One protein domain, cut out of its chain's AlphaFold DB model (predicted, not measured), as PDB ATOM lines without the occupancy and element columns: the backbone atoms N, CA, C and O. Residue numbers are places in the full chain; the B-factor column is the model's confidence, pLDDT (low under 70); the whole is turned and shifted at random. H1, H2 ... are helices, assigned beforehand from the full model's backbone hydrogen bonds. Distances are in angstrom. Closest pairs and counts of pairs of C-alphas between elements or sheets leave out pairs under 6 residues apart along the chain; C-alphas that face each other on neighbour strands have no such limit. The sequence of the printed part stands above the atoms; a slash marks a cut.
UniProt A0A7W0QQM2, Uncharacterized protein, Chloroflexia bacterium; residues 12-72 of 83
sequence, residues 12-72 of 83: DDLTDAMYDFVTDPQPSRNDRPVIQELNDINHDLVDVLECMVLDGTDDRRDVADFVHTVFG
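AT A GLANCE: This is residues 12 to 72 of the 83 residues of an uncharacterized protein of Chloroflexia bacterium (UniProt A0A7W0QQM2). The longest helix, H4, meets H1 near their last turns as a steep V; H5 packs on H1, H3 packs on the first part of H4, and short H2 sits at the edge. The 61 printed residues hold five named helices, H1 to H5 in order, and no named strand: all helix, mostly crossed, compact, radius of gyration of the C-alphas 10.4 A, spans 26 by 25 by 19 A.

HOW THE PARTS SIT: Start at H4, residues 43 to 55: its residues 49 to 53 touch residues 18 to 23 of H1, residues 12 to 23, closest at C-alphas Val 53 and Val 22, 4.7 A, a steep tilt of 56 degrees, the same way. Residues 45 to 46 of H4 touch H3, residues 33 to 41, closest at C-alphas Val 46 and Asn 39, 6.1 A. H1 touches H5, residues 60 to 70, closest at C-alphas Thr 15 and Ala 64, 5.4 A, a steep tilt of 61 degrees, opposite ways. H2, residues 27 to 31, is close to but not clearly touching H1. H3 and H5 are apart. In H1, H3, H4 and H5 every O i to N i+4 pair is within hydrogen-bond range; in H2, 0 of 1, with 2 of 2 O i to N i+3 pairs.

IN THESE COORDINATES: Find C-alpha 43 at (-11.071, 21.191, -49.580); H4 runs 18.7 A to C-alpha 55. H1 begins at (-21.072, 35.287, -37.020) and spans 16.1 A; H5 spans 15.4 A.

THE WHOLE: The printed part has no cut; the four links between helices are tight. Only residue 72 is under 70 in pLDDT.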
ATOM      1  N   ASP A  12     -20.336  34.260 -36.299       79.12
ATOM      2  CA  ASP A  12     -21.072  35.287 -37.020       79.12
ATOM      3  C   ASP A  12     -20.188  35.947 -38.092       79.12
ATOM      4  O   ASP A  12     -20.571  35.988 -39.256       79.12
ATOM      5  N   ASP A  13     -18.956  36.325 -37.745       81.06
ATOM      6  CA  ASP A  13     -17.986  36.945 -38.667       81.06
ATOM      7  C   ASP A  13     -17.555  35.970 -39.784       81.06
ATOM      8  O   ASP A  13     -17.443  36.337 -40.955       81.06
ATOM      9  N   LEU A  14     -17.398  34.680 -39.453       81.75
ATOM     10  CA  LEU A  14     -17.169  33.634 -40.459       81.75
ATOM     11  C   LEU A  14     -18.391  33.405 -41.343       81.75
ATOM     12  O   LEU A  14     -18.239  33.217 -42.547       81.75
ATOM     13  N   THR A  15     -19.587  33.438 -40.758       87.50
ATOM     14  CA  THR A  15     -20.833  33.341 -41.521       87.50
ATOM     15  C   THR A  15     -20.939  34.494 -42.510       87.50
ATOM     16  O   THR A  15     -21.245  34.242 -43.669       87.50
ATOM     17  N   ASP A  16     -20.634  35.729 -42.107       86.50
ATOM     18  CA  ASP A  16     -20.632  36.881 -43.013       86.50
ATOM     19  C   ASP A  16     -19.573  36.751 -44.112       86.50
ATOM     20  O   ASP A  16     -19.876  36.978 -45.282       86.50
ATOM     21  N   ALA A  17     -18.356  36.317 -43.780       84.81
ATOM     22  CA  ALA A  17     -17.303  36.113 -44.775       84.81
ATOM     23  C   ALA A  17     -17.660  35.023 -45.803       84.81
ATOM     24  O   ALA A  17     -17.368  35.167 -46.993       84.81
ATOM     25  N   MET A  18     -18.292  33.936 -45.355       86.38
ATOM     26  CA  MET A  18     -18.760  32.851 -46.221       86.38
ATOM     27  C   MET A  18     -20.000  33.264 -47.015       86.38
ATOM     28  O   MET A  18     -20.117  32.907 -48.184       86.38
ATOM     29  N   TYR A  19     -20.884  34.066 -46.424       89.38
ATOM     30  CA  TYR A  19     -22.046  34.628 -47.102       89.38
ATOM     31  C   TYR A  19     -21.635  35.574 -48.235       89.38
ATOM     32  O   TYR A  19     -22.123  35.450 -49.357       89.38
ATOM     33  N   ASP A  20     -20.667  36.457 -47.985       87.44
ATOM     34  CA  ASP A  20     -20.122  37.355 -49.005       87.44
ATOM     35  C   ASP A  20     -19.423  36.574 -50.131       87.44
ATOM     36  O   ASP A  20     -19.435  36.995 -51.278       87.44
ATOM     37  N   PHE A  21     -18.858  35.395 -49.841       85.19
ATOM     38  CA  PHE A  21     -18.326  34.509 -50.879       85.19
ATOM     39  C   PHE A  21     -19.428  33.875 -51.735       85.19
ATOM     40  O   PHE A  21     -19.308  33.880 -52.961       85.19
ATOM     41  N   VAL A  22     -20.474  33.311 -51.118       86.81
ATOM     42  CA  VAL A  22     -21.517  32.597 -51.878       86.81
ATOM     43  C   VAL A  22     -22.383  33.542 -52.709       86.81
ATOM     44  O   VAL A  22     -22.861  33.160 -53.774       86.81
ATOM     45  N   THR A  23     -22.530  34.787 -52.248       87.00
ATOM     46  CA  THR A  23     -23.285  35.837 -52.945       87.00
ATOM     47  C   THR A  23     -22.462  36.574 -54.004       87.00
ATOM     48  O   THR A  23     -23.039  37.236 -54.868       87.00
ATOM     49  N   ASP A  24     -21.130  36.441 -54.002       83.00
ATOM     50  CA  ASP A  24     -20.250  37.034 -55.010       83.00
ATOM     51  C   ASP A  24     -20.284  36.214 -56.320       83.00
ATOM     52  O   ASP A  24     -19.834  35.063 -56.366       83.00
ATOM     53  N   PRO A  25     -20.787  36.780 -57.433       76.75
ATOM     54  CA  PRO A  25     -20.891  36.065 -58.702       76.75
ATOM     55  C   PRO A  25     -19.570  36.038 -59.487       76.75
ATOM     56  O   PRO A  25     -19.512  35.450 -60.570       76.75
ATOM     57  N   GLN A  26     -18.518  36.710 -59.011       82.06
ATOM     58  CA  GLN A  26     -17.258  36.854 -59.726       82.06
ATOM     59  C   GLN A  26     -16.271  35.737 -59.363       82.06
ATOM     60  O   GLN A  26     -16.177  35.315 -58.213       82.06
ATOM     61  N   PRO A  27     -15.433  35.293 -60.319       75.88
ATOM     62  CA  PRO A  27     -14.406  34.282 -60.056       75.88
ATOM     63  C   PRO A  27     -13.302  34.764 -59.095       75.88
ATOM     64  O   PRO A  27     -12.557  33.946 -58.562       75.88
ATOM     65  N   SER A  28     -13.197  36.075 -58.840       77.81
ATOM     66  CA  SER A  28     -12.255  36.671 -57.879       77.81
ATOM     67  C   SER A  28     -12.496  36.239 -56.433       77.81
ATOM     68  O   SER A  28     -11.595  36.361 -55.606       77.81
ATOM     69  N   ARG A  29     -13.675  35.696 -56.111       77.94
ATOM     70  CA  ARG A  29     -13.985  35.181 -54.772       77.94
ATOM     71  C   ARG A  29     -13.046  34.057 -54.307       77.94
ATOM     72  O   ARG A  29     -12.784  33.953 -53.114       77.94
ATOM     73  N   ASN A  30     -12.487  33.272 -55.231       77.12
ATOM     74  CA  ASN A  30     -11.589  32.150 -54.919       77.12
ATOM     75  C   ASN A  30     -10.177  32.604 -54.489       77.12
ATOM     76  O   ASN A  30      -9.412  31.817 -53.933       77.12
ATOM     77  N   ASP A  31      -9.836  33.877 -54.716       80.38
ATOM     78  CA  ASP A  31      -8.568  34.482 -54.280       80.38
ATOM     79  C   ASP A  31      -8.633  34.980 -52.824       80.38
ATOM     80  O   ASP A  31      -7.630  35.378 -52.234       80.38
ATOM     81  N   ARG A  32      -9.825  34.961 -52.209       80.50
ATOM     82  CA  ARG A  32     -10.019  35.481 -50.856       80.50
ATOM     83  C   ARG A  32      -9.258  34.626 -49.834       80.50
ATOM     84  O   ARG A  32      -9.350  33.397 -49.873       80.50
ATOM     85  N   PRO A  33      -8.589  35.253 -48.850       79.00
ATOM     86  CA  PRO A  33      -7.781  34.535 -47.865       79.00
ATOM     87  C   PRO A  33      -8.603  33.522 -47.057       79.00
ATOM     88  O   PRO A  33      -8.115  32.435 -46.785       79.00
ATOM     89  N   VAL A  34      -9.873  33.821 -46.754       76.62
ATOM     90  CA  VAL A  34     -10.772  32.888 -46.049       76.62
ATOM     91  C   VAL A  34     -10.976  31.571 -46.809       76.62
ATOM     92  O   VAL A  34     -11.055  30.517 -46.192       76.62
ATOM     93  N   ILE A  35     -11.001  31.608 -48.143       80.81
ATOM     94  CA  ILE A  35     -11.195  30.422 -48.988       80.81
ATOM     95  C   ILE A  35      -9.920  29.597 -49.066       80.81
ATOM     96  O   ILE A  35      -9.982  28.376 -48.998       80.81
ATOM     97  N   GLN A  36      -8.761  30.254 -49.137       82.00
ATOM     98  CA  GLN A  36      -7.464  29.578 -49.085       82.00
ATOM     99  C   GLN A  36      -7.264  28.861 -47.741       82.00
ATOM    100  O   GLN A  36      -6.857  27.702 -47.721       82.00
ATOM    101  N   GLU A  37      -7.626  29.509 -46.631       81.25
ATOM    102  CA  GLU A  37      -7.557  28.904 -45.296       81.25
ATOM    103  C   GLU A  37      -8.556  27.743 -45.148       81.25
ATOM    104  O   GLU A  37      -8.197  26.676 -44.652       81.25
ATOM    105  N   LEU A  38      -9.801  27.902 -45.619       79.88
ATOM    106  CA  LEU A  38     -10.788  26.815 -45.627       79.88
ATOM    107  C   LEU A  38     -10.323  25.631 -46.481       79.88
ATOM    108  O   LEU A  38     -10.487  24.487 -46.063       79.88
ATOM    109  N   ASN A  39      -9.702  25.898 -47.630       82.38
ATOM    110  CA  ASN A  39      -9.135  24.882 -48.508       82.38
ATOM    111  C   ASN A  39      -7.974  24.114 -47.852       82.38
ATOM    112  O   ASN A  39      -7.876  22.899 -48.020       82.38
ATOM    113  N   ASP A  40      -7.115  24.804 -47.095       82.69
ATOM    114  CA  ASP A  40      -6.016  24.185 -46.337       82.69
ATOM    115  C   ASP A  40      -6.538  23.296 -45.196       82.69
ATOM    116  O   ASP A  40      -6.012  22.208 -44.953       82.69
ATOM    117  N   ILE A  41      -7.626  23.716 -44.539       79.44
ATOM    118  CA  ILE A  41      -8.289  22.934 -43.488       79.44
ATOM    119  C   ILE A  41      -8.978  21.699 -44.081       79.44
ATOM    120  O   ILE A  41      -8.781  20.583 -43.593       79.44
ATOM    121  N   ASN A  42      -9.835  21.903 -45.084       78.88
ATOM    122  CA  ASN A  42     -10.561  20.850 -45.779       78.88
ATOM    123  C   ASN A  42     -11.143  21.365 -47.108       78.88
ATOM    124  O   ASN A  42     -12.132  22.098 -47.117       78.88
ATOM    125  N   HIS A  43     -10.594  20.886 -48.225       79.94
ATOM    126  CA  HIS A  43     -11.071  21.191 -49.580       79.94
ATOM    127  C   HIS A  43     -12.568  20.882 -49.790       79.94
ATOM    128  O   HIS A  43     -13.232  21.553 -50.575       79.94
ATOM    129  N   ASP A  44     -13.132  19.903 -49.075       82.12
ATOM    130  CA  ASP A  44     -14.559  19.550 -49.163       82.12
ATOM    131  C   ASP A  44     -15.469  20.719 -48.735       82.12
ATOM    132  O   ASP A  44     -16.559  20.896 -49.267       82.12
ATOM    133  N   LEU A  45     -14.998  21.587 -47.829       82.69
ATOM    134  CA  LEU A  45     -15.755  22.767 -47.395       82.69
ATOM    135  C   LEU A  45     -15.890  23.807 -48.507       82.69
ATOM    136  O   LEU A  45     -16.927  24.460 -48.608       82.69
ATOM    137  N   VAL A  46     -14.854  23.962 -49.333       84.69
ATOM    138  CA  VAL A  46     -14.876  24.886 -50.471       84.69
ATOM    139  C   VAL A  46     -15.818  24.367 -51.552       84.69
ATOM    140  O   VAL A  46     -16.613  25.144 -52.068       84.69
ATOM    141  N   ASP A  47     -15.816  23.058 -51.807       86.00
ATOM    142  CA  ASP A  47     -16.716  22.418 -52.775       86.00
ATOM    143  C   ASP A  47     -18.199  22.641 -52.412       86.00
ATOM    144  O   ASP A  47     -19.019  23.000 -53.261       86.00
ATOM    145  N   VAL A  48     -18.537  22.552 -51.119       86.69
ATOM    146  CA  VAL A  48     -19.895  22.845 -50.630       86.69
ATOM    147  C   VAL A  48     -20.264  24.319 -50.812       86.69
ATOM    148  O   VAL A  48     -21.385  24.620 -51.225       86.69
ATOM    149  N   LEU A  49     -19.340  25.249 -50.554       85.50
ATOM    150  CA  LEU A  49     -19.591  26.674 -50.794       85.50
ATOM    151  C   LEU A  49     -19.758  26.978 -52.282       85.50
ATOM    152  O   LEU A  49     -20.621  27.770 -52.651       85.50
ATOM    153  N   GLU A  50     -18.978  26.339 -53.150       86.56
ATOM    154  CA  GLU A  50     -19.155  26.459 -54.596       86.56
ATOM    155  C   GLU A  50     -20.514  25.906 -55.041       86.56
ATOM    156  O   GLU A  50     -21.174  26.526 -55.876       86.56
ATOM    157  N   CYS A  51     -20.991  24.816 -54.436       88.56
ATOM    158  CA  CYS A  51     -22.351  24.329 -54.658       88.56
ATOM    159  C   CYS A  51     -23.413  25.353 -54.225       88.56
ATOM    160  O   CYS A  51     -24.369  25.560 -54.965       88.56
ATOM    161  N   MET A  52     -23.237  26.034 -53.087       87.75
ATOM    162  CA  MET A  52     -24.155  27.094 -52.635       87.75
ATOM    163  C   MET A  52     -24.188  28.291 -53.592       87.75
ATOM    164  O   MET A  52     -25.259  28.827 -53.873       87.75
ATOM    165  N   VAL A  53     -23.038  28.679 -54.157       87.50
ATOM    166  CA  VAL A  53     -23.003  29.692 -55.226       87.50
ATOM    167  C   VAL A  53     -23.812  29.204 -56.431       87.50
ATOM    168  O   VAL A  53     -24.624  29.950 -56.974       87.50
ATOM    169  N   LEU A  54     -23.575  27.968 -56.885       86.94
ATOM    170  CA  LEU A  54     -24.247  27.413 -58.065       86.94
ATOM    171  C   LEU A  54     -25.762  27.282 -57.863       86.94
ATOM    172  O   LEU A  54     -26.514  27.455 -58.821       86.94
ATOM    173  N   ASP A  55     -26.196  27.011 -56.633       86.31
ATOM    174  CA  ASP A  55     -27.604  26.984 -56.229       86.31
ATOM    175  C   ASP A  55     -28.217  28.397 -56.141       86.31
ATOM    176  O   ASP A  55     -29.431  28.564 -56.236       86.31
ATOM    177  N   GLY A  56     -27.378  29.433 -56.038       84.88
ATOM    178  CA  GLY A  56     -27.807  30.823 -55.907       84.88
ATOM    179  C   GLY A  56     -28.269  31.160 -54.492       84.88
ATOM    180  O   GLY A  56     -29.247  31.890 -54.324       84.88
ATOM    181  N   THR A  57     -27.595  30.612 -53.474       86.75
ATOM    182  CA  THR A  57     -27.891  30.910 -52.067       86.75
ATOM    183  C   THR A  57     -27.710  32.404 -51.782       86.75
ATOM    184  O   THR A  57     -26.598  32.924 -51.814       86.75
ATOM    185  N   ASP A  58     -28.815  33.081 -51.468       85.00
ATOM    186  CA  ASP A  58     -28.861  34.507 -51.102       85.00
ATOM    187  C   ASP A  58     -29.283  34.716 -49.635       85.00
ATOM    188  O   ASP A  58     -29.316  35.840 -49.141       85.00
ATOM    189  N   ASP A  59     -29.564  33.641 -48.890       88.12
ATOM    190  CA  ASP A  59     -29.952  33.726 -47.481       88.12
ATOM    191  C   ASP A  59     -28.777  33.398 -46.549       88.12
ATOM    192  O   ASP A  59     -28.213  32.301 -46.548       88.12
ATOM    193  N   ARG A  60     -28.424  34.362 -45.693       88.94
ATOM    194  CA  ARG A  60     -27.352  34.214 -44.700       88.94
ATOM    195  C   ARG A  60     -27.607  33.068 -43.716       88.94
ATOM    196  O   ARG A  60     -26.654  32.524 -43.165       88.94
ATOM    197  N   ARG A  61     -28.864  32.692 -43.455       87.31
ATOM    198  CA  ARG A  61     -29.202  31.631 -42.488       87.31
ATOM    199  C   ARG A  61     -28.820  30.252 -43.004       87.31
ATOM    200  O   ARG A  61     -28.421  29.428 -42.189       87.31
ATOM    201  N   ASP A  62     -28.892  30.022 -44.313       86.62
ATOM    202  CA  ASP A  62     -28.461  28.757 -44.916       86.62
ATOM    203  C   ASP A  62     -26.944  28.569 -44.745       86.62
ATOM    204  O   ASP A  62     -26.473  27.500 -44.348       86.62
ATOM    205  N   VAL A  63     -26.175  29.651 -44.916       87.50
ATOM    206  CA  VAL A  63     -24.729  29.665 -44.643       87.50
ATOM    207  C   VAL A  63     -24.445  29.498 -43.147       87.50
ATOM    208  O   VAL A  63     -23.562  28.730 -42.766       87.50
ATOM    209  N   ALA A  64     -25.214  30.168 -42.282       88.12
ATOM    210  CA  ALA A  64     -25.062  30.065 -40.833       88.12
ATOM    211  C   ALA A  64     -25.303  28.633 -40.327       88.12
ATOM    212  O   ALA A  64     -24.547  28.144 -39.490       88.12
ATOM    213  N   ASP A  65     -26.333  27.947 -40.832       87.38
ATOM    214  CA  ASP A  65     -26.643  26.564 -40.458       87.38
ATOM    215  C   ASP A  65     -25.501  25.614 -40.841       87.38
ATOM    216  O   ASP A  65     -25.069  24.789 -40.027       87.38
ATOM    217  N   PHE A  66     -24.922  25.802 -42.030       84.56
ATOM    218  CA  PHE A  66     -23.732  25.075 -42.462       84.56
ATOM    219  C   PHE A  66     -22.529  25.345 -41.550       84.56
ATOM    220  O   PHE A  66     -21.918  24.402 -41.039       84.56
ATOM    221  N   VAL A  67     -22.222  26.614 -41.267       84.75
ATOM    222  CA  VAL A  67     -21.119  27.013 -40.376       84.75
ATOM    223  C   VAL A  67     -21.304  26.431 -38.973       84.75
ATOM    224  O   VAL A  67     -20.375  25.854 -38.404       84.75
ATOM    225  N   HIS A  68     -22.511  26.500 -38.418       83.69
ATOM    226  CA  HIS A  68     -22.828  25.910 -37.120       83.69
ATOM    227  C   HIS A  68     -22.754  24.379 -37.130       83.69
ATOM    228  O   HIS A  68     -22.304  23.785 -36.148       83.69
ATOM    229  N   THR A  69     -23.146  23.726 -38.219       84.06
ATOM    230  CA  THR A  69     -23.068  22.268 -38.350       84.06
ATOM    231  C   THR A  69     -21.620  21.786 -38.429       84.06
ATOM    232  O   THR A  69     -21.252  20.822 -37.750       84.06
ATOM    233  N   VAL A  70     -20.787  22.474 -39.212       79.94
ATOM    234  CA  VAL A  70     -19.381  22.119 -39.443       79.94
ATOM    235  C   VAL A  70     -18.501  22.501 -38.251       79.94
ATOM    236  O   VAL A  70     -17.734  21.675 -37.753       79.94
ATOM    237  N   PHE A  71     -18.623  23.736 -37.762       77.06
ATOM    238  CA  PHE A  71     -17.722  24.304 -36.753       77.06
ATOM    239  C   PHE A  71     -18.346  24.374 -35.354       77.06
ATOM    240  O   PHE A  71     -17.647  24.218 -34.353       77.06
ATOM    241  N   GLY A  72     -19.669  24.521 -35.250       66.88
ATOM    242  CA  GLY A  72     -20.380  24.598 -33.966       66.88
ATOM    243  C   GLY A  72     -20.413  23.284 -33.175       66.88
ATOM    244  O   GLY A  72     -20.704  23.293 -31.979       66.88
TER     245      GLY A  72